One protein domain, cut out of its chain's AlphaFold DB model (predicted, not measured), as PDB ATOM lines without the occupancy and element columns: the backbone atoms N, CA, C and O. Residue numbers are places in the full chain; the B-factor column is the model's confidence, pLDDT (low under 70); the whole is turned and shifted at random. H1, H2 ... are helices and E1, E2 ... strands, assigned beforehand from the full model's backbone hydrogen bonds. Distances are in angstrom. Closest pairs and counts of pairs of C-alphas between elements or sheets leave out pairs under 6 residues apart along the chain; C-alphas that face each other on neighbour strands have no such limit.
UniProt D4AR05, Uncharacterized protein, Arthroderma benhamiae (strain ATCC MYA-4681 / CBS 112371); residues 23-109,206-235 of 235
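Overview. This is residues 23 to 109 and 206 to 235 of the 235 residues of an uncharacterized protein of Arthroderma benhamiae (strain ATCC MYA-4681 / CBS 112371) (UniProt D4AR05). A long, twisted four-stranded sheet forms a wall, with the small hairpin E1-E2 and much of the unnamed stretch 206 to 222 over one face and the other face largely bare. Past one end of this wall, the little hairpin E5-E6 sticks out as an arm between E4 and E7. The 117 printed residues hold H1, then E1 to E8, mostly strand, with under half of the residues in named elements. The large sheet has the order E3-E4-E7-E8, all antiparallel. The whole is compact, with a radius of gyration of the C-alphas of 15.4 A, yet elongated, spanning 50 by 29 by 29 A.

Arrangement. Start at H1, residues 30 to 33, which only grazes the sheet; it is too short for an O i to N i+4 pair, and its one O i to N i+3 pair is within range. E1, residues 44 to 46, and E2, residues 49 to 51, form a hairpin, with N 44 and O 51 3.0 A apart. E2 runs on at 79 degrees into E3, residues 53 to 58, an edge strand. E3 and E4, residues 70 to 77, form a hairpin, with N 55 and O 73 2.8 A apart. The closest C-alphas of E2 and E4, Phe 51 and Asn 76, are 4.7 A apart. E5, residues 82 to 84, and E6, residues 87 to 89, form a hairpin, with N 82 and O 89 2.8 A apart. E6 runs on at 31 degrees into E7, residues 92 to 100, antiparallel to E4, with N 72 and O 97 2.9 A apart. E8, residues 223 to 232, is the other edge strand, antiparallel to E7, with N 94 and O 230 2.8 A apart.

Along the chain. Find C-alpha 30, where H1 begins, at (-30.809, 22.545, -23.424). E3 spans 17.1 A, E4 23.4 A and E7 25.2 A. E8 spans 26.3 A, bends by 54 degrees at residue 227 and ends at C-alpha 232, (-14.374, 8.713, -24.871).

Size, cuts and confidence. The farthest C-alphas, Ser 64 and Gly 86, are 50.5 A apart. Residues 110 to 205 are not printed; C-alphas 109 and 206 stand 12.6 A apart across the cut. The link E3 to E4 is long. Look for pLDDT under 70 at residues 23 to 25, 210 to 211 and 234 to 235.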
ATOM      1  N   GLU A  23     -20.143  28.969 -40.981       51.09
ATOM      2  CA  GLU A  23     -21.275  29.787 -40.609       51.09
ATOM      3  C   GLU A  23     -21.492  29.562 -39.122       51.09
ATOM      4  O   GLU A  23     -21.435  28.423 -38.641       51.09
ATOM      5  N   ASP A  24     -21.759  30.646 -38.400       53.91
ATOM      6  CA  ASP A  24     -22.364  30.572 -37.078       53.91
ATOM      7  C   ASP A  24     -23.799  30.057 -37.258       53.91
ATOM      8  O   ASP A  24     -24.793  30.778 -37.148       53.91
ATOM      9  N   VAL A  25     -23.911  28.777 -37.611       63.09
ATOM     10  CA  VAL A  25     -25.164  28.049 -37.588       63.09
ATOM     11  C   VAL A  25     -25.651  28.119 -36.153       63.09
ATOM     12  O   VAL A  25     -24.880  27.907 -35.215       63.09
ATOM     13  N   LYS A  26     -26.935  28.434 -35.973       72.81
ATOM     14  CA  LYS A  26     -27.540  28.560 -34.648       72.81
ATOM     15  C   LYS A  26     -27.520  27.204 -33.934       72.81
ATOM     16  O   LYS A  26     -28.484  26.443 -34.007       72.81
ATOM     17  N   LEU A  27     -26.421  26.922 -33.240       80.56
ATOM     18  CA  LEU A  27     -26.301  25.836 -32.286       80.56
ATOM     19  C   LEU A  27     -27.126  26.221 -31.065       80.56
ATOM     20  O   LEU A  27     -26.872  27.240 -30.424       80.56
ATOM     21  N   VAL A  28     -28.132  25.416 -30.759       86.00
ATOM     22  CA  VAL A  28     -28.984  25.630 -29.595       86.00
ATOM     23  C   VAL A  28     -28.756  24.540 -28.559       86.00
ATOM     24  O   VAL A  28     -28.535  23.380 -28.905       86.00
ATOM     25  N   GLY A  29     -28.774  24.939 -27.290       85.44
ATOM     26  CA  GLY A  29     -28.576  24.053 -26.148       85.44
ATOM     27  C   GLY A  29     -29.877  23.639 -25.465       85.44
ATOM     28  O   GLY A  29     -30.973  23.921 -25.957       85.44
ATOM     29  N   CYS A  30     -29.729  23.010 -24.298       84.94
ATOM     30  CA  CYS A  30     -30.809  22.545 -23.424       84.94
ATOM     31  C   CYS A  30     -31.928  23.580 -23.196       84.94
ATOM     32  O   CYS A  30     -33.101  23.244 -23.368       84.94
ATOM     33  N   ASP A  31     -31.566  24.837 -22.915       81.06
ATOM     34  CA  ASP A  31     -32.510  25.943 -22.697       81.06
ATOM     35  C   ASP A  31     -33.530  26.094 -23.837       81.06
ATOM     36  O   ASP A  31     -34.725  26.301 -23.625       81.06
ATOM     37  N   ALA A  32     -33.063  25.984 -25.081       82.25
ATOM     38  CA  ALA A  32     -33.878  26.237 -26.263       82.25
ATOM     39  C   ALA A  32     -34.747  25.041 -26.666       82.25
ATOM     40  O   ALA A  32     -35.786  25.232 -27.295       82.25
ATOM     41  N   VAL A  33     -34.322  23.819 -26.331       83.56
ATOM     42  CA  VAL A  33     -35.065  22.578 -26.623       83.56
ATOM     43  C   VAL A  33     -35.931  22.123 -25.441       83.56
ATOM     44  O   VAL A  33     -36.570  21.073 -25.493       83.56
ATOM     45  N   GLY A  34     -36.003  22.942 -24.385       82.69
ATOM     46  CA  GLY A  34     -36.916  22.763 -23.260       82.69
ATOM     47  C   GLY A  34     -36.525  21.620 -22.329       82.69
ATOM     48  O   GLY A  34     -37.404  20.883 -21.878       82.69
ATOM     49  N   CYS A  35     -35.231  21.443 -22.068       87.12
ATOM     50  CA  CYS A  35     -34.765  20.500 -21.058       87.12
ATOM     51  C   CYS A  35     -35.206  20.949 -19.654       87.12
ATOM     52  O   CYS A  35     -35.076  22.129 -19.329       87.12
ATOM     53  N   PRO A  36     -35.732  20.047 -18.809       85.69
ATOM     54  CA  PRO A  36     -36.070  20.397 -17.438       85.69
ATOM     55  C   PRO A  36     -34.819  20.743 -16.609       85.69
ATOM     56  O   PRO A  36     -33.793  20.054 -16.711       85.69
ATOM     57  N   PRO A  37     -34.909  21.753 -15.724       83.38
ATOM     58  CA  PRO A  37     -33.833  22.069 -14.800       83.38
ATOM     59  C   PRO A  37     -33.684  20.955 -13.761       83.38
ATOM     60  O   PRO A  37     -34.665  20.407 -13.248       83.38
ATOM     61  N   HIS A  38     -32.446  20.629 -13.407       79.25
ATOM     62  CA  HIS A  38     -32.122  19.650 -12.378       79.25
ATOM     63  C   HIS A  38     -30.965  20.148 -11.500       79.25
ATOM     64  O   HIS A  38     -29.788  20.010 -11.849       79.25
ATOM     65  N   TYR A  39     -31.317  20.686 -10.328       79.81
ATOM     66  CA  TYR A  39     -30.424  21.497  -9.490       79.81
ATOM     67  C   TYR A  39     -29.849  22.671 -10.297       79.81
ATOM     68  O   TYR A  39     -30.621  23.478 -10.805       79.81
ATOM     69  N   ASP A  40     -28.527  22.725 -10.452       72.56
ATOM     70  CA  ASP A  40     -27.804  23.818 -11.109       72.56
ATOM     71  C   ASP A  40     -27.539  23.547 -12.605       72.56
ATOM     72  O   ASP A  40     -26.738  24.238 -13.230       72.56
ATOM     73  N   SER A  41     -28.150  22.506 -13.187       73.94
ATOM     74  CA  SER A  41     -27.918  22.100 -14.581       73.94
ATOM     75  C   SER A  41     -29.189  21.599 -15.255       73.94
ATOM     76  O   SER A  41     -29.942  20.844 -14.640       73.94
ATOM     77  N   ASP A  42     -29.379  21.902 -16.534       82.75
ATOM     78  CA  ASP A  42     -30.441  21.275 -17.316       82.75
ATOM     79  C   ASP A  42     -30.105  19.827 -17.647       82.75
ATOM     80  O   ASP A  42     -28.963  19.478 -17.972       82.75
ATOM     81  N   ARG A  43     -31.120  18.967 -17.593       88.06
ATOM     82  CA  ARG A  43     -30.989  17.557 -17.952       88.06
ATOM     83  C   ARG A  43     -32.055  17.152 -18.935       88.06
ATOM     84  O   ARG A  43     -33.132  17.725 -18.974       88.06
ATOM     85  N   CYS A  44     -31.727  16.149 -19.733       89.69
ATOM     86  CA  CYS A  44     -32.626  15.651 -20.753       89.69
ATOM     87  C   CYS A  44     -32.614  14.130 -20.755       89.69
ATOM     88  O   CYS A  44     -31.624  13.524 -21.154       89.69
ATOM     89  N   THR A  45     -33.685  13.506 -20.291       90.12
ATOM     90  CA  THR A  45     -33.853  12.058 -20.301       90.12
ATOM     91  C   THR A  45     -34.616  11.636 -21.543       90.12
ATOM     92  O   THR A  45     -35.795  11.941 -21.696       90.12
ATOM     93  N   VAL A  46     -33.947  10.878 -22.409       88.25
ATOM     94  CA  VAL A  46     -34.563  10.210 -23.556       88.25
ATOM     95  C   VAL A  46     -34.416   8.709 -23.356       88.25
ATOM     96  O   VAL A  46     -33.315   8.202 -23.128       88.25
ATOM     97  N   GLU A  47     -35.539   7.999 -23.417       86.81
ATOM     98  CA  GLU A  47     -35.621   6.584 -23.059       86.81
ATOM     99  C   GLU A  47     -35.069   6.332 -21.645       86.81
ATOM    100  O   GLU A  47     -35.603   6.846 -20.666       86.81
ATOM    101  N   ASN A  48     -33.988   5.557 -21.533       87.06
ATOM    102  CA  ASN A  48     -33.343   5.211 -20.268       87.06
ATOM    103  C   ASN A  48     -32.039   5.990 -20.034       87.06
ATOM    104  O   ASN A  48     -31.255   5.622 -19.156       87.06
ATOM    105  N   THR A  49     -31.763   7.026 -20.834       88.62
ATOM    106  CA  THR A  49     -30.504   7.774 -20.763       88.62
ATOM    107  C   THR A  49     -30.757   9.236 -20.429       88.62
ATOM    108  O   THR A  49     -31.390   9.954 -21.196       88.62
ATOM    109  N   THR A  50     -30.200   9.692 -19.307       90.75
ATOM    110  CA  THR A  50     -30.202  11.109 -18.922       90.75
ATOM    111  C   THR A  50     -28.944  11.802 -19.429       90.75
ATOM    112  O   THR A  50     -27.824  11.487 -19.017       90.75
ATOM    113  N   PHE A  51     -29.127  12.772 -20.312       91.62
ATOM    114  CA  PHE A  51     -28.081  13.629 -20.840       91.62
ATOM    115  C   PHE A  51     -27.851  14.835 -19.928       91.62
ATOM    116  O   PHE A  51     -28.796  15.423 -19.403       91.62
ATOM    117  N   ILE A  52     -26.580  15.197 -19.758       88.44
ATOM    118  CA  ILE A  52     -26.118  16.372 -19.002       88.44
ATOM    119  C   ILE A  52     -25.787  17.563 -19.912       88.44
ATOM    120  O   ILE A  52     -25.329  18.599 -19.448       88.44
ATOM    121  N   GLY A  53     -25.946  17.383 -21.221       87.31
ATOM    122  CA  GLY A  53     -25.722  18.407 -22.224       87.31
ATOM    123  C   GLY A  53     -26.301  17.952 -23.554       87.31
ATOM    124  O   GLY A  53     -26.137  16.795 -23.947       87.31
ATOM    125  N   VAL A  54     -26.988  18.866 -24.226       90.62
ATOM    126  CA  VAL A  54     -27.597  18.669 -25.541       90.62
ATOM    127  C   VAL A  54     -27.212  19.854 -26.411       90.62
ATOM    128  O   VAL A  54     -27.283  20.994 -25.965       90.62
ATOM    129  N   GLY A  55     -26.812  19.575 -27.647       90.94
ATOM    130  CA  GLY A  55     -26.623  20.564 -28.697       90.94
ATOM    131  C   GLY A  55     -27.385  20.148 -29.948       90.94
ATOM    132  O   GLY A  55     -27.274  19.001 -30.387       90.94
ATOM    133  N   VAL A  56     -28.142  21.078 -30.522       91.62
ATOM    134  CA  VAL A  56     -28.901  20.889 -31.762       91.62
ATOM    135  C   VAL A  56     -28.476  21.942 -32.769       91.62
ATOM    136  O   VAL A  56     -28.471  23.132 -32.461       91.62
ATOM    137  N   SER A  57     -28.137  21.512 -33.979       90.62
ATOM    138  CA  SER A  57     -27.745  22.400 -35.069       90.62
ATOM    139  C   SER A  57     -28.545  22.070 -36.330       90.62
ATOM    140  O   SER A  57     -28.515  20.917 -36.766       90.62
ATOM    141  N   PRO A  58     -29.288  23.021 -36.926       88.50
ATOM    142  CA  PRO A  58     -29.905  22.800 -38.231       88.50
ATOM    143  C   PRO A  58     -28.826  22.559 -39.294       88.50
ATOM    144  O   PRO A  58     -27.701  23.033 -39.162       88.50
ATOM    145  N   ILE A  59     -29.157  21.834 -40.359       85.88
ATOM    146  CA  ILE A  59     -28.224  21.649 -41.477       85.88
ATOM    147  C   ILE A  59     -28.472  22.780 -42.493       85.88
ATOM    148  O   ILE A  59     -29.559  22.818 -43.078       85.88
ATOM    149  N   PRO A  60     -27.532  23.727 -42.681       81.12
ATOM    150  CA  PRO A  60     -27.702  24.820 -43.637       81.12
ATOM    151  C   PRO A  60     -27.577  24.321 -45.083       81.12
ATOM    152  O   PRO A  60     -27.010  23.258 -45.336       81.12
ATOM    153  N   ASP A  61     -28.106  25.103 -46.028       80.12
ATOM    154  CA  ASP A  61     -27.924  24.919 -47.479       80.12
ATOM    155  C   ASP A  61     -28.223  23.512 -48.016       80.12
ATOM    156  O   ASP A  61     -27.585  23.007 -48.945       80.12
ATOM    157  N   VAL A  62     -29.226  22.864 -47.434       80.38
ATOM    158  CA  VAL A  62     -29.643  21.524 -47.838       80.38
ATOM    159  C   VAL A  62     -30.650  21.538 -48.994       80.38
ATOM    160  O   VAL A  62     -31.470  22.456 -49.094       80.38
ATOM    161  N   PRO A  63     -30.655  20.492 -49.846       79.50
ATOM    162  CA  PRO A  63     -31.753  20.237 -50.776       79.50
ATOM    163  C   PRO A  63     -33.108  20.180 -50.057       79.50
ATOM    164  O   PRO A  63     -33.183  19.877 -48.864       79.50
ATOM    165  N   SER A  64     -34.194  20.428 -50.791       80.44
ATOM    166  CA  SER A  64     -35.565  20.443 -50.253       80.44
ATOM    167  C   SER A  64     -35.946  19.185 -49.470       80.44
ATOM    168  O   SER A  64     -36.700  19.266 -48.507       80.44
ATOM    169  N   GLU A  65     -35.395  18.042 -49.860       77.81
ATOM    170  CA  GLU A  65     -35.606  16.712 -49.298       77.81
ATOM    171  C   GLU A  65     -35.024  16.566 -47.887       77.81
ATOM    172  O   GLU A  65     -35.468  15.721 -47.117       77.81
ATOM    173  N   LEU A  66     -34.037  17.395 -47.547       80.94
ATOM    174  CA  LEU A  66     -33.382  17.433 -46.240       80.94
ATOM    175  C   LEU A  66     -33.771  18.687 -45.445       80.94
ATOM    176  O   LEU A  66     -33.218  18.957 -44.376       80.94
ATOM    177  N   LYS A  67     -34.734  19.474 -45.938       87.06
ATOM    178  CA  LYS A  67     -35.204  20.671 -45.244       87.06
ATOM    179  C   LYS A  67     -35.832  20.295 -43.900       87.06
ATOM    180  O   LYS A  67     -36.678  19.411 -43.822       87.06
ATOM    181  N   GLY A  68     -35.443  21.016 -42.850       88.50
ATOM    182  CA  GLY A  68     -35.926  20.783 -41.484       88.50
ATOM    183  C   GLY A  68     -35.145  19.714 -40.717       88.50
ATOM    184  O   GLY A  68     -35.422  19.492 -39.545       88.50
ATOM    185  N   PHE A  69     -34.142  19.088 -41.336       91.00
ATOM    186  CA  PHE A  69     -33.253  18.176 -40.630       91.00
ATOM    187  C   PHE A  69     -32.273  18.945 -39.741       91.00
ATOM    188  O   PHE A  69     -31.844  20.062 -40.050       91.00
ATOM    189  N   SER A  70     -31.879  18.315 -38.638       92.56
ATOM    190  CA  SER A  70     -30.904  18.860 -37.695       92.56
ATOM    191  C   SER A  70     -29.969  17.773 -37.177       92.56
ATOM    192  O   SER A  70     -30.337  16.604 -37.084       92.56
ATOM    193  N   LEU A  71     -28.743  18.151 -36.833       93.25
ATOM    194  CA  LEU A  71     -27.807  17.294 -36.123       93.25
ATOM    195  C   LEU A  71     -27.972  17.511 -34.625       93.25
ATOM    196  O   LEU A  71     -27.951  18.646 -34.147       93.25
ATOM    197  N   VAL A  72     -28.092  16.412 -33.890       93.94
ATOM    198  CA  VAL A  72     -28.230  16.409 -32.437       93.94
ATOM    199  C   VAL A  72     -27.041  15.671 -31.842       93.94
ATOM    200  O   VAL A  72     -26.764  14.523 -32.195       93.94
ATOM    201  N   LYS A  73     -26.348  16.317 -30.906       93.31
ATOM    202  CA  LYS A  73     -25.349  15.677 -30.053       93.31
ATOM    203  C   LYS A  73     -25.782  15.810 -28.603       93.31
ATOM    204  O   LYS A  73     -25.964  16.919 -28.115       93.31
ATOM    205  N   ALA A  74     -25.891  14.688 -27.908       92.44
ATOM    206  CA  ALA A  74     -26.164  14.657 -26.479       92.44
ATOM    207  C   ALA A  74     -25.041  13.932 -25.736       92.44
ATOM    208  O   ALA A  74     -24.380  13.054 -26.296       92.44
ATOM    209  N   VAL A  75     -24.793  14.306 -24.482       91.00
ATOM    210  CA  VAL A  75     -23.707  13.734 -23.677       91.00
ATOM    211  C   VAL A  75     -24.204  13.218 -22.335       91.00
ATOM    212  O   VAL A  75     -25.012  13.851 -21.663       91.00
ATOM    213  N   ASN A  76     -23.685  12.069 -21.923       91.06
ATOM    214  CA  ASN A  76     -23.866  11.481 -20.601       91.06
ATOM    215  C   ASN A  76     -22.485  11.161 -20.008       91.06
ATOM    216  O   ASN A  76     -21.537  10.884 -20.740       91.06
ATOM    217  N   VAL A  77     -22.360  11.186 -18.683       85.31
ATOM    218  CA  VAL A  77     -21.122  10.808 -17.991       85.31
ATOM    219  C   VAL A  77     -21.341   9.496 -17.262       85.31
ATOM    220  O   VAL A  77     -22.323   9.322 -16.540       85.31
ATOM    221  N   SER A  78     -20.396   8.574 -17.421       80.31
ATOM    222  CA  SER A  78     -20.475   7.256 -16.799       80.31
ATOM    223  C   SER A  78     -20.417   7.350 -15.270       80.31
ATOM    224  O   SER A  78     -19.557   8.020 -14.682       80.31
ATOM    225  N   ALA A  79     -21.309   6.610 -14.607       75.75
ATOM    226  CA  ALA A  79     -21.372   6.544 -13.148       75.75
ATOM    227  C   ALA A  79     -20.118   5.900 -12.528       75.75
ATOM    228  O   ALA A  79     -19.734   6.248 -11.407       75.75
ATOM    229  N   THR A  80     -19.444   5.020 -13.271       81.75
ATOM    230  CA  THR A  80     -18.241   4.308 -12.825       81.75
ATOM    231  C   THR A  80     -16.992   4.925 -13.455       81.75
ATOM    232  O   THR A  80     -16.845   4.874 -14.677       81.75
ATOM    233  N   PRO A  81     -16.075   5.504 -12.657       83.75
ATOM    234  CA  PRO A  81     -14.792   5.959 -13.172       83.75
ATOM    235  C   PRO A  81     -13.895   4.781 -13.566       83.75
ATOM    236  O   PRO A  81     -13.927   3.735 -12.916       83.75
ATOM    237  N   VAL A  82     -13.037   4.992 -14.558       85.06
ATOM    238  CA  VAL A  82     -12.050   4.024 -15.053       85.06
ATOM    239  C   VAL A  82     -10.632   4.570 -14.891       85.06
ATOM    240  O   VAL A  82     -10.432   5.778 -14.757       85.06
ATOM    241  N   GLN A  83      -9.643   3.679 -14.904       85.81
ATOM    242  CA  GLN A  83      -8.237   4.071 -14.932       85.81
ATOM    243  C   GLN A  83      -7.814   4.344 -16.382       85.81
ATOM    244  O   GLN A  83      -7.934   3.464 -17.231       85.81
ATOM    245  N   PHE A  84      -7.305   5.541 -16.666       79.56
ATOM    246  CA  PHE A  84      -6.814   5.937 -17.984       79.56
ATOM    247  C   PHE A  84      -5.563   6.810 -17.837       79.56
ATOM    248  O   PHE A  84      -5.579   7.792 -17.099       79.56
ATOM    249  N   ASN A  85      -4.461   6.432 -18.496       81.50
ATOM    250  CA  ASN A  85      -3.167   7.134 -18.435       81.50
ATOM    251  C   ASN A  85      -2.702   7.502 -17.009       81.50
ATOM    252  O   ASN A  85      -2.191   8.589 -16.769       81.50
ATOM    253  N   GLY A  86      -2.897   6.598 -16.042       80.75
ATOM    254  CA  GLY A  86      -2.489   6.824 -14.648       80.75
ATOM    255  C   GLY A  86      -3.463   7.662 -13.811       80.75
ATOM    256  O   GLY A  86      -3.287   7.737 -12.597       80.75
ATOM    257  N   SER A  87      -4.537   8.181 -14.408       82.75
ATOM    258  CA  SER A  87      -5.568   8.975 -13.736       82.75
ATOM    259  C   SER A  87      -6.915   8.258 -13.695       82.75
ATOM    260  O   SER A  87      -7.254   7.460 -14.570       82.75
ATOM    261  N   ARG A  88      -7.716   8.561 -12.670       84.50
ATOM    262  CA  ARG A  88      -9.096   8.079 -12.559       84.50
ATOM    263  C   ARG A  88     -10.023   9.061 -13.272       84.50
ATOM    264  O   ARG A  88     -10.250  10.154 -12.765       84.50
ATOM    265  N   VAL A  89     -10.566   8.664 -14.418       83.25
ATOM    266  CA  VAL A  89     -11.427   9.511 -15.262       83.25
ATOM    267  C   VAL A  89     -12.841   8.948 -15.341       83.25
ATOM    268  O   VAL A  89     -13.051   7.746 -15.175       83.25
ATOM    269  N   ARG A  90     -13.835   9.805 -15.594       85.19
ATOM    270  CA  ARG A  90     -15.207   9.369 -15.888       85.19
ATOM    271  C   ARG A  90     -15.430   9.419 -17.399       85.19
ATOM    272  O   ARG A  90     -15.409  10.517 -17.949       85.19
ATOM    273  N   PRO A  91     -15.648   8.275 -18.066       87.06
ATOM    274  CA  PRO A  91     -15.885   8.265 -19.502       87.06
ATOM    275  C   PRO A  91     -17.118   9.083 -19.887       87.06
ATOM    276  O   PRO A  91     -18.170   8.971 -19.243       87.06
ATOM    277  N   ILE A  92     -16.990   9.862 -20.958       88.06
ATOM    278  CA  ILE A  92     -18.081  10.624 -21.559       88.06
ATOM    279  C   ILE A  92     -18.677   9.782 -22.684       88.06
ATOM    280  O   ILE A  92     -17.978   9.370 -23.608       88.06
ATOM    281  N   ARG A  93     -19.983   9.540 -22.615       91.50
ATOM    282  CA  ARG A  93     -20.770   8.906 -23.673       91.50
ATOM    283  C   ARG A  93     -21.403  10.002 -24.518       91.50
ATOM    284  O   ARG A  93     -22.184  10.798 -24.005       91.50
ATOM    285  N   SER A  94     -21.045  10.054 -25.794       92.12
ATOM    286  CA  SER A  94     -21.618  10.957 -26.790       92.12
ATOM    287  C   SER A  94     -22.610  10.200 -27.664       92.12
ATOM    288  O   SER A  94     -22.272   9.174 -28.251       92.12
ATOM    289  N   PHE A  95     -23.816  10.740 -27.777       93.44
ATOM    290  CA  PHE A  95     -24.899  10.224 -28.598       93.44
ATOM    291  C   PHE A  95     -25.091  11.168 -29.775       93.44
ATOM    292  O   PHE A  95     -25.324  12.360 -29.585       93.44
ATOM    293  N   TYR A  96     -24.979  10.631 -30.982       94.44
ATOM    294  CA  TYR A  96     -25.145  11.363 -32.229       94.44
ATOM    295  C   TYR A  96     -26.453  10.926 -32.868       94.44
ATOM    296  O   TYR A  96     -26.652   9.732 -33.103       94.44
ATOM    297  N   SER A  97     -27.333  11.882 -33.138       94.31
ATOM    298  CA  SER A  97     -28.653  11.630 -33.710       94.31
ATOM    299  C   SER A  97     -28.978  12.626 -34.818       94.31
ATOM    300  O   SER A  97     -28.420  13.722 -34.883       94.31
ATOM    301  N   LEU A  98     -29.897  12.228 -35.689       93.62
ATOM    302  CA  LEU A  98     -30.507  13.060 -36.711       93.62
ATOM    303  C   LEU A  98     -31.904  13.453 -36.231       93.62
ATOM    304  O   LEU A  98     -32.750  12.584 -36.022       93.62
ATOM    305  N   GLY A  99     -32.139  14.747 -36.042       93.25
ATOM    306  CA  GLY A  99     -33.487  15.286 -35.919       93.25
ATOM    307  C   GLY A  99     -34.126  15.347 -37.302       93.25
ATOM    308  O   GLY A  99     -33.522  15.890 -38.230       93.25
ATOM    309  N   THR A 100     -35.316  14.776 -37.448       92.25
ATOM    310  CA  THR A 100     -36.026  14.668 -38.728       92.25
ATOM    311  C   THR A 100     -37.411  15.289 -38.616       92.25
ATOM    312  O   THR A 100     -38.047  15.070 -37.590       92.25
ATOM    313  N   PRO A 101     -37.947  15.952 -39.654       91.12
ATOM    314  CA  PRO A 101     -39.338  16.399 -39.650       91.12
ATOM    315  C   PRO A 101     -40.319  15.274 -39.286       91.12
ATOM    316  O   PRO A 101     -40.046  14.091 -39.534       91.12
ATOM    317  N   GLU A 102     -41.466  15.637 -38.717       88.06
ATOM    318  CA  GLU A 102     -42.539  14.690 -38.394       88.06
ATOM    319  C   GLU A 102     -42.872  13.773 -39.593       88.06
ATOM    320  O   GLU A 102     -42.902  14.208 -40.746       88.06
ATOM    321  N   HIS A 103     -43.094  12.482 -39.323       82.56
ATOM    322  CA  HIS A 103     -43.392  11.437 -40.320       82.56
ATOM    323  C   HIS A 103     -42.292  11.143 -41.359       82.56
ATOM    324  O   HIS A 103     -42.557  10.469 -42.354       82.56
ATOM    325  N   THR A 104     -41.051  11.585 -41.140       85.12
ATOM    326  CA  THR A 104     -39.929  11.213 -42.016       85.12
ATOM    327  C   THR A 104     -39.568   9.733 -41.858       85.12
ATOM    328  O   THR A 104     -39.195   9.283 -40.773       85.12
ATOM    329  N   GLU A 105     -39.581   8.981 -42.959       79.12
ATOM    330  CA  GLU A 105     -39.014   7.631 -43.018       79.12
ATOM    331  C   GLU A 105     -37.522   7.691 -43.371       79.12
ATOM    332  O   GLU A 105     -37.138   8.108 -44.461       79.12
ATOM    333  N   THR A 106     -36.639   7.231 -42.479       75.94
ATOM    334  CA  THR A 106     -35.185   7.253 -42.746       75.94
ATOM    335  C   THR A 106     -34.712   6.174 -43.720       75.94
ATOM    336  O   THR A 106     -33.539   6.128 -44.084       75.94
ATOM    337  N   ASN A 107     -35.600   5.272 -44.134       76.44
ATOM    338  CA  ASN A 107     -35.255   4.140 -44.997       76.44
ATOM    339  C   ASN A 107     -34.937   4.587 -46.430       76.44
ATOM    340  O   ASN A 107     -34.189   3.920 -47.140       76.44
ATOM    341  N   SER A 108     -35.478   5.735 -46.841       71.62
ATOM    342  CA  SER A 108     -35.199   6.375 -48.126       71.62
ATOM    343  C   SER A 108     -34.014   7.343 -48.080       71.62
ATOM    344  O   SER A 108     -33.640   7.886 -49.119       71.62
ATOM    345  N   LEU A 109     -33.416   7.584 -46.905       79.25
ATOM    346  CA  LEU A 109     -32.270   8.480 -46.782       79.25
ATOM    347  C   LEU A 109     -30.990   7.780 -47.231       79.25
ATOM    348  O   LEU A 109     -30.632   6.703 -46.754       79.25
ATOM    349  N   HIS A 206     -32.481   3.910 -36.343       85.88
ATOM    350  CA  HIS A 206     -33.428   3.560 -35.291       85.88
ATOM    351  C   HIS A 206     -34.030   4.830 -34.681       85.88
ATOM    352  O   HIS A 206     -33.302   5.683 -34.165       85.88
ATOM    353  N   ALA A 207     -35.358   4.929 -34.702       87.62
ATOM    354  CA  ALA A 207     -36.084   6.000 -34.033       87.62
ATOM    355  C   ALA A 207     -36.024   5.818 -32.513       87.62
ATOM    356  O   ALA A 207     -36.413   4.772 -31.990       87.62
ATOM    357  N   ALA A 208     -35.568   6.844 -31.800       84.50
ATOM    358  CA  ALA A 208     -35.697   6.891 -30.354       84.50
ATOM    359  C   ALA A 208     -37.182   6.885 -29.975       84.50
ATOM    360  O   ALA A 208     -38.020   7.532 -30.610       84.50
ATOM    361  N   ARG A 209     -37.524   6.152 -28.921       79.25
ATOM    362  CA  ARG A 209     -38.874   6.151 -28.371       79.25
ATOM    363  C   ARG A 209     -39.122   7.483 -27.681       79.25
ATOM    364  O   ARG A 209     -38.306   7.948 -26.886       79.25
ATOM    365  N   ASN A 210     -40.296   8.054 -27.926       67.00
ATOM    366  CA  ASN A 210     -40.738   9.286 -27.275       67.00
ATOM    367  C   ASN A 210     -41.225   9.030 -25.835       67.00
ATOM    368  O   ASN A 210     -42.355   9.333 -25.466       67.00
ATOM    369  N   SER A 211     -40.383   8.388 -25.028       67.75
ATOM    370  CA  SER A 211     -40.522   8.312 -23.578       67.75
ATOM    371  C   SER A 211     -39.436   9.202 -23.000       67.75
ATOM    372  O   SER A 211     -38.281   8.784 -22.884       67.75
ATOM    373  N   SER A 212     -39.778  10.459 -22.759       72.31
ATOM    374  CA  SER A 212     -38.795  11.472 -22.418       72.31
ATOM    375  C   SER A 212     -39.402  12.574 -21.551       72.31
ATOM    376  O   SER A 212     -40.605  12.831 -21.603       72.31
ATOM    377  N   ASP A 213     -38.571  13.201 -20.721       78.31
ATOM    378  CA  ASP A 213     -38.919  14.425 -19.983       78.31
ATOM    379  C   ASP A 213     -38.558  15.700 -20.780       78.31
ATOM    380  O   ASP A 213     -38.894  16.814 -20.379       78.31
ATOM    381  N   CYS A 214     -37.917  15.518 -21.937       83.56
ATOM    382  CA  CYS A 214     -37.413  16.517 -22.872       83.56
ATOM    383  C   CYS A 214     -37.390  15.926 -24.290       83.56
ATOM    384  O   CYS A 214     -37.301  14.718 -24.455       83.56
ATOM    385  N   TRP A 215     -37.343  16.739 -25.341       88.75
ATOM    386  CA  TRP A 215     -37.142  16.199 -26.690       88.75
ATOM    387  C   TRP A 215     -36.052  17.000 -27.403       88.75
ATOM    388  O   TRP A 215     -36.294  18.164 -27.714       88.75
ATOM    389  N   PRO A 216     -34.835  16.444 -27.600       87.12
ATOM    390  CA  PRO A 216     -33.648  17.204 -27.999       87.12
ATOM    391  C   PRO A 216     -33.618  17.499 -29.508       87.12
ATOM    392  O   PRO A 216     -32.671  17.158 -30.211       87.12
ATOM    393  N   VAL A 217     -34.671  18.132 -30.008       87.31
ATOM    394  CA  VAL A 217     -34.869  18.604 -31.386       87.31
ATOM    395  C   VAL A 217     -35.615  19.940 -31.334       87.31
ATOM    396  O   VAL A 217     -36.112  20.341 -30.283       87.31
ATOM    397  N   GLN A 218     -35.684  20.664 -32.454       80.19
ATOM    398  CA  GLN A 218     -36.306  21.993 -32.458       80.19
ATOM    399  C   GLN A 218     -37.826  21.942 -32.265       80.19
ATOM    400  O   GLN A 218     -38.362  22.758 -31.515       80.19
ATOM    401  N   GLN A 219     -38.525  21.006 -32.915       84.75
ATOM    402  CA  GLN A 219     -39.965  20.819 -32.724       84.75
ATOM    403  C   GLN A 219     -40.237  19.508 -31.995       84.75
ATOM    404  O   GLN A 219     -39.702  18.466 -32.349       84.75
ATOM    405  N   LYS A 220     -41.117  19.526 -30.989       82.31
ATOM    406  CA  LYS A 220     -41.446  18.316 -30.210       82.31
ATOM    407  C   LYS A 220     -42.070  17.185 -31.042       82.31
ATOM    408  O   LYS A 220     -42.045  16.040 -30.603       82.31
ATOM    409  N   SER A 221     -42.651  17.512 -32.194       85.69
ATOM    410  CA  SER A 221     -43.211  16.563 -33.162       85.69
ATOM    411  C   SER A 221     -42.155  15.919 -34.065       85.69
ATOM    412  O   SER A 221     -42.433  14.886 -34.672       85.69
ATOM    413  N   ASP A 222     -40.954  16.496 -34.159       90.94
ATOM    414  CA  ASP A 222     -39.879  15.960 -34.992       90.94
ATOM    415  C   ASP A 222     -39.411  14.597 -34.467       90.94
ATOM    416  O   ASP A 222     -39.434  14.312 -33.271       90.94
ATOM    417  N   GLY A 223     -38.959  13.732 -35.366       91.44
ATOM    418  CA  GLY A 223     -38.318  12.470 -35.015       91.44
ATOM    419  C   GLY A 223     -36.886  12.672 -34.522       91.44
ATOM    420  O   GLY A 223     -36.191  13.596 -34.945       91.44
ATOM    421  N   LEU A 224     -36.421  11.763 -33.664       92.19
ATOM    422  CA  LEU A 224     -35.027  11.676 -33.232       92.19
ATOM    423  C   LEU A 224     -34.481  10.299 -33.609       92.19
ATOM    424  O   LEU A 224     -34.925   9.281 -33.084       92.19
ATOM    425  N   MET A 225     -33.523  10.269 -34.529       92.38
ATOM    426  CA  MET A 225     -33.021   9.040 -35.143       92.38
ATOM    427  C   MET A 225     -31.562   8.823 -34.748       92.38
ATOM    428  O   MET A 225     -30.700   9.631 -35.093       92.38
ATOM    429  N   GLN A 226     -31.253   7.750 -34.023       92.19
ATOM    430  CA  GLN A 226     -29.895   7.528 -33.521       92.19
ATOM    431  C   GLN A 226     -28.951   7.105 -34.652       92.19
ATOM    432  O   GLN A 226     -29.202   6.120 -35.344       92.19
ATOM    433  N   ILE A 227     -27.830   7.816 -34.794       93.69
ATOM    434  CA  ILE A 227     -26.761   7.512 -35.757       93.69
ATOM    435  C   ILE A 227     -25.670   6.667 -35.092       93.69
ATOM    436  O   ILE A 227     -25.229   5.652 -35.635       93.69
ATOM    437  N   ALA A 228     -25.183   7.114 -33.933       93.50
ATOM    438  CA  ALA A 228     -24.062   6.482 -33.250       93.50
ATOM    439  C   ALA A 228     -24.038   6.796 -31.753       93.50
ATOM    440  O   ALA A 228     -24.529   7.827 -31.297       93.50
ATOM    441  N   GLU A 229     -23.379   5.917 -31.008       92.75
ATOM    442  CA  GLU A 229     -22.926   6.165 -29.645       92.75
ATOM    443  C   GLU A 229     -21.411   5.952 -29.599       92.75
ATOM    444  O   GLU A 229     -20.907   4.956 -30.123       92.75
ATOM    445  N   VAL A 230     -20.687   6.881 -28.976       91.25
ATOM    446  CA  VAL A 230     -19.242   6.775 -28.766       91.25
ATOM    447  C   VAL A 230     -18.904   7.072 -27.315       91.25
ATOM    448  O   VAL A 230     -19.403   8.036 -26.742       91.25
ATOM    449  N   THR A 231     -18.027   6.263 -26.728       89.50
ATOM    450  CA  THR A 231     -17.468   6.517 -25.397       89.50
ATOM    451  C   THR A 231     -16.036   7.014 -25.534       89.50
ATOM    452  O   THR A 231     -15.220   6.338 -26.154       89.50
ATOM    453  N   SER A 232     -15.727   8.160 -24.930       84.88
ATOM    454  CA  SER A 232     -14.374   8.713 -24.871       84.88
ATOM    455  C   SER A 232     -13.893   8.857 -23.428       84.88
ATOM    456  O   SER A 232     -14.633   9.247 -22.518       84.88
ATOM    457  N   ASN A 233     -12.621   8.524 -23.210       78.19
ATOM    458  CA  ASN A 233     -11.943   8.709 -21.932       78.19
ATOM    459  C   ASN A 233     -11.231  10.059 -21.981       78.19
ATOM    460  O   ASN A 233     -10.092  10.149 -22.431       78.19
ATOM    461  N   VAL A 234     -11.930  11.121 -21.591       64.88
ATOM    462  CA  VAL A 234     -11.353  12.467 -21.579       64.88
ATOM    463  C   VAL A 234     -10.583  12.657 -20.271       64.88
ATOM    464  O   VAL A 234     -11.122  12.388 -19.196       64.88
ATOM    465  N   SER A 235      -9.319  13.070 -20.378       44.56
ATOM    466  CA  SER A 235      -8.481  13.532 -19.263       44.56
ATOM    467  C   SER A 235      -8.619  15.031 -19.049       44.56
ATOM    468  O   SER A 235      -8.574  15.758 -20.073       44.56
TER     469      SER A 235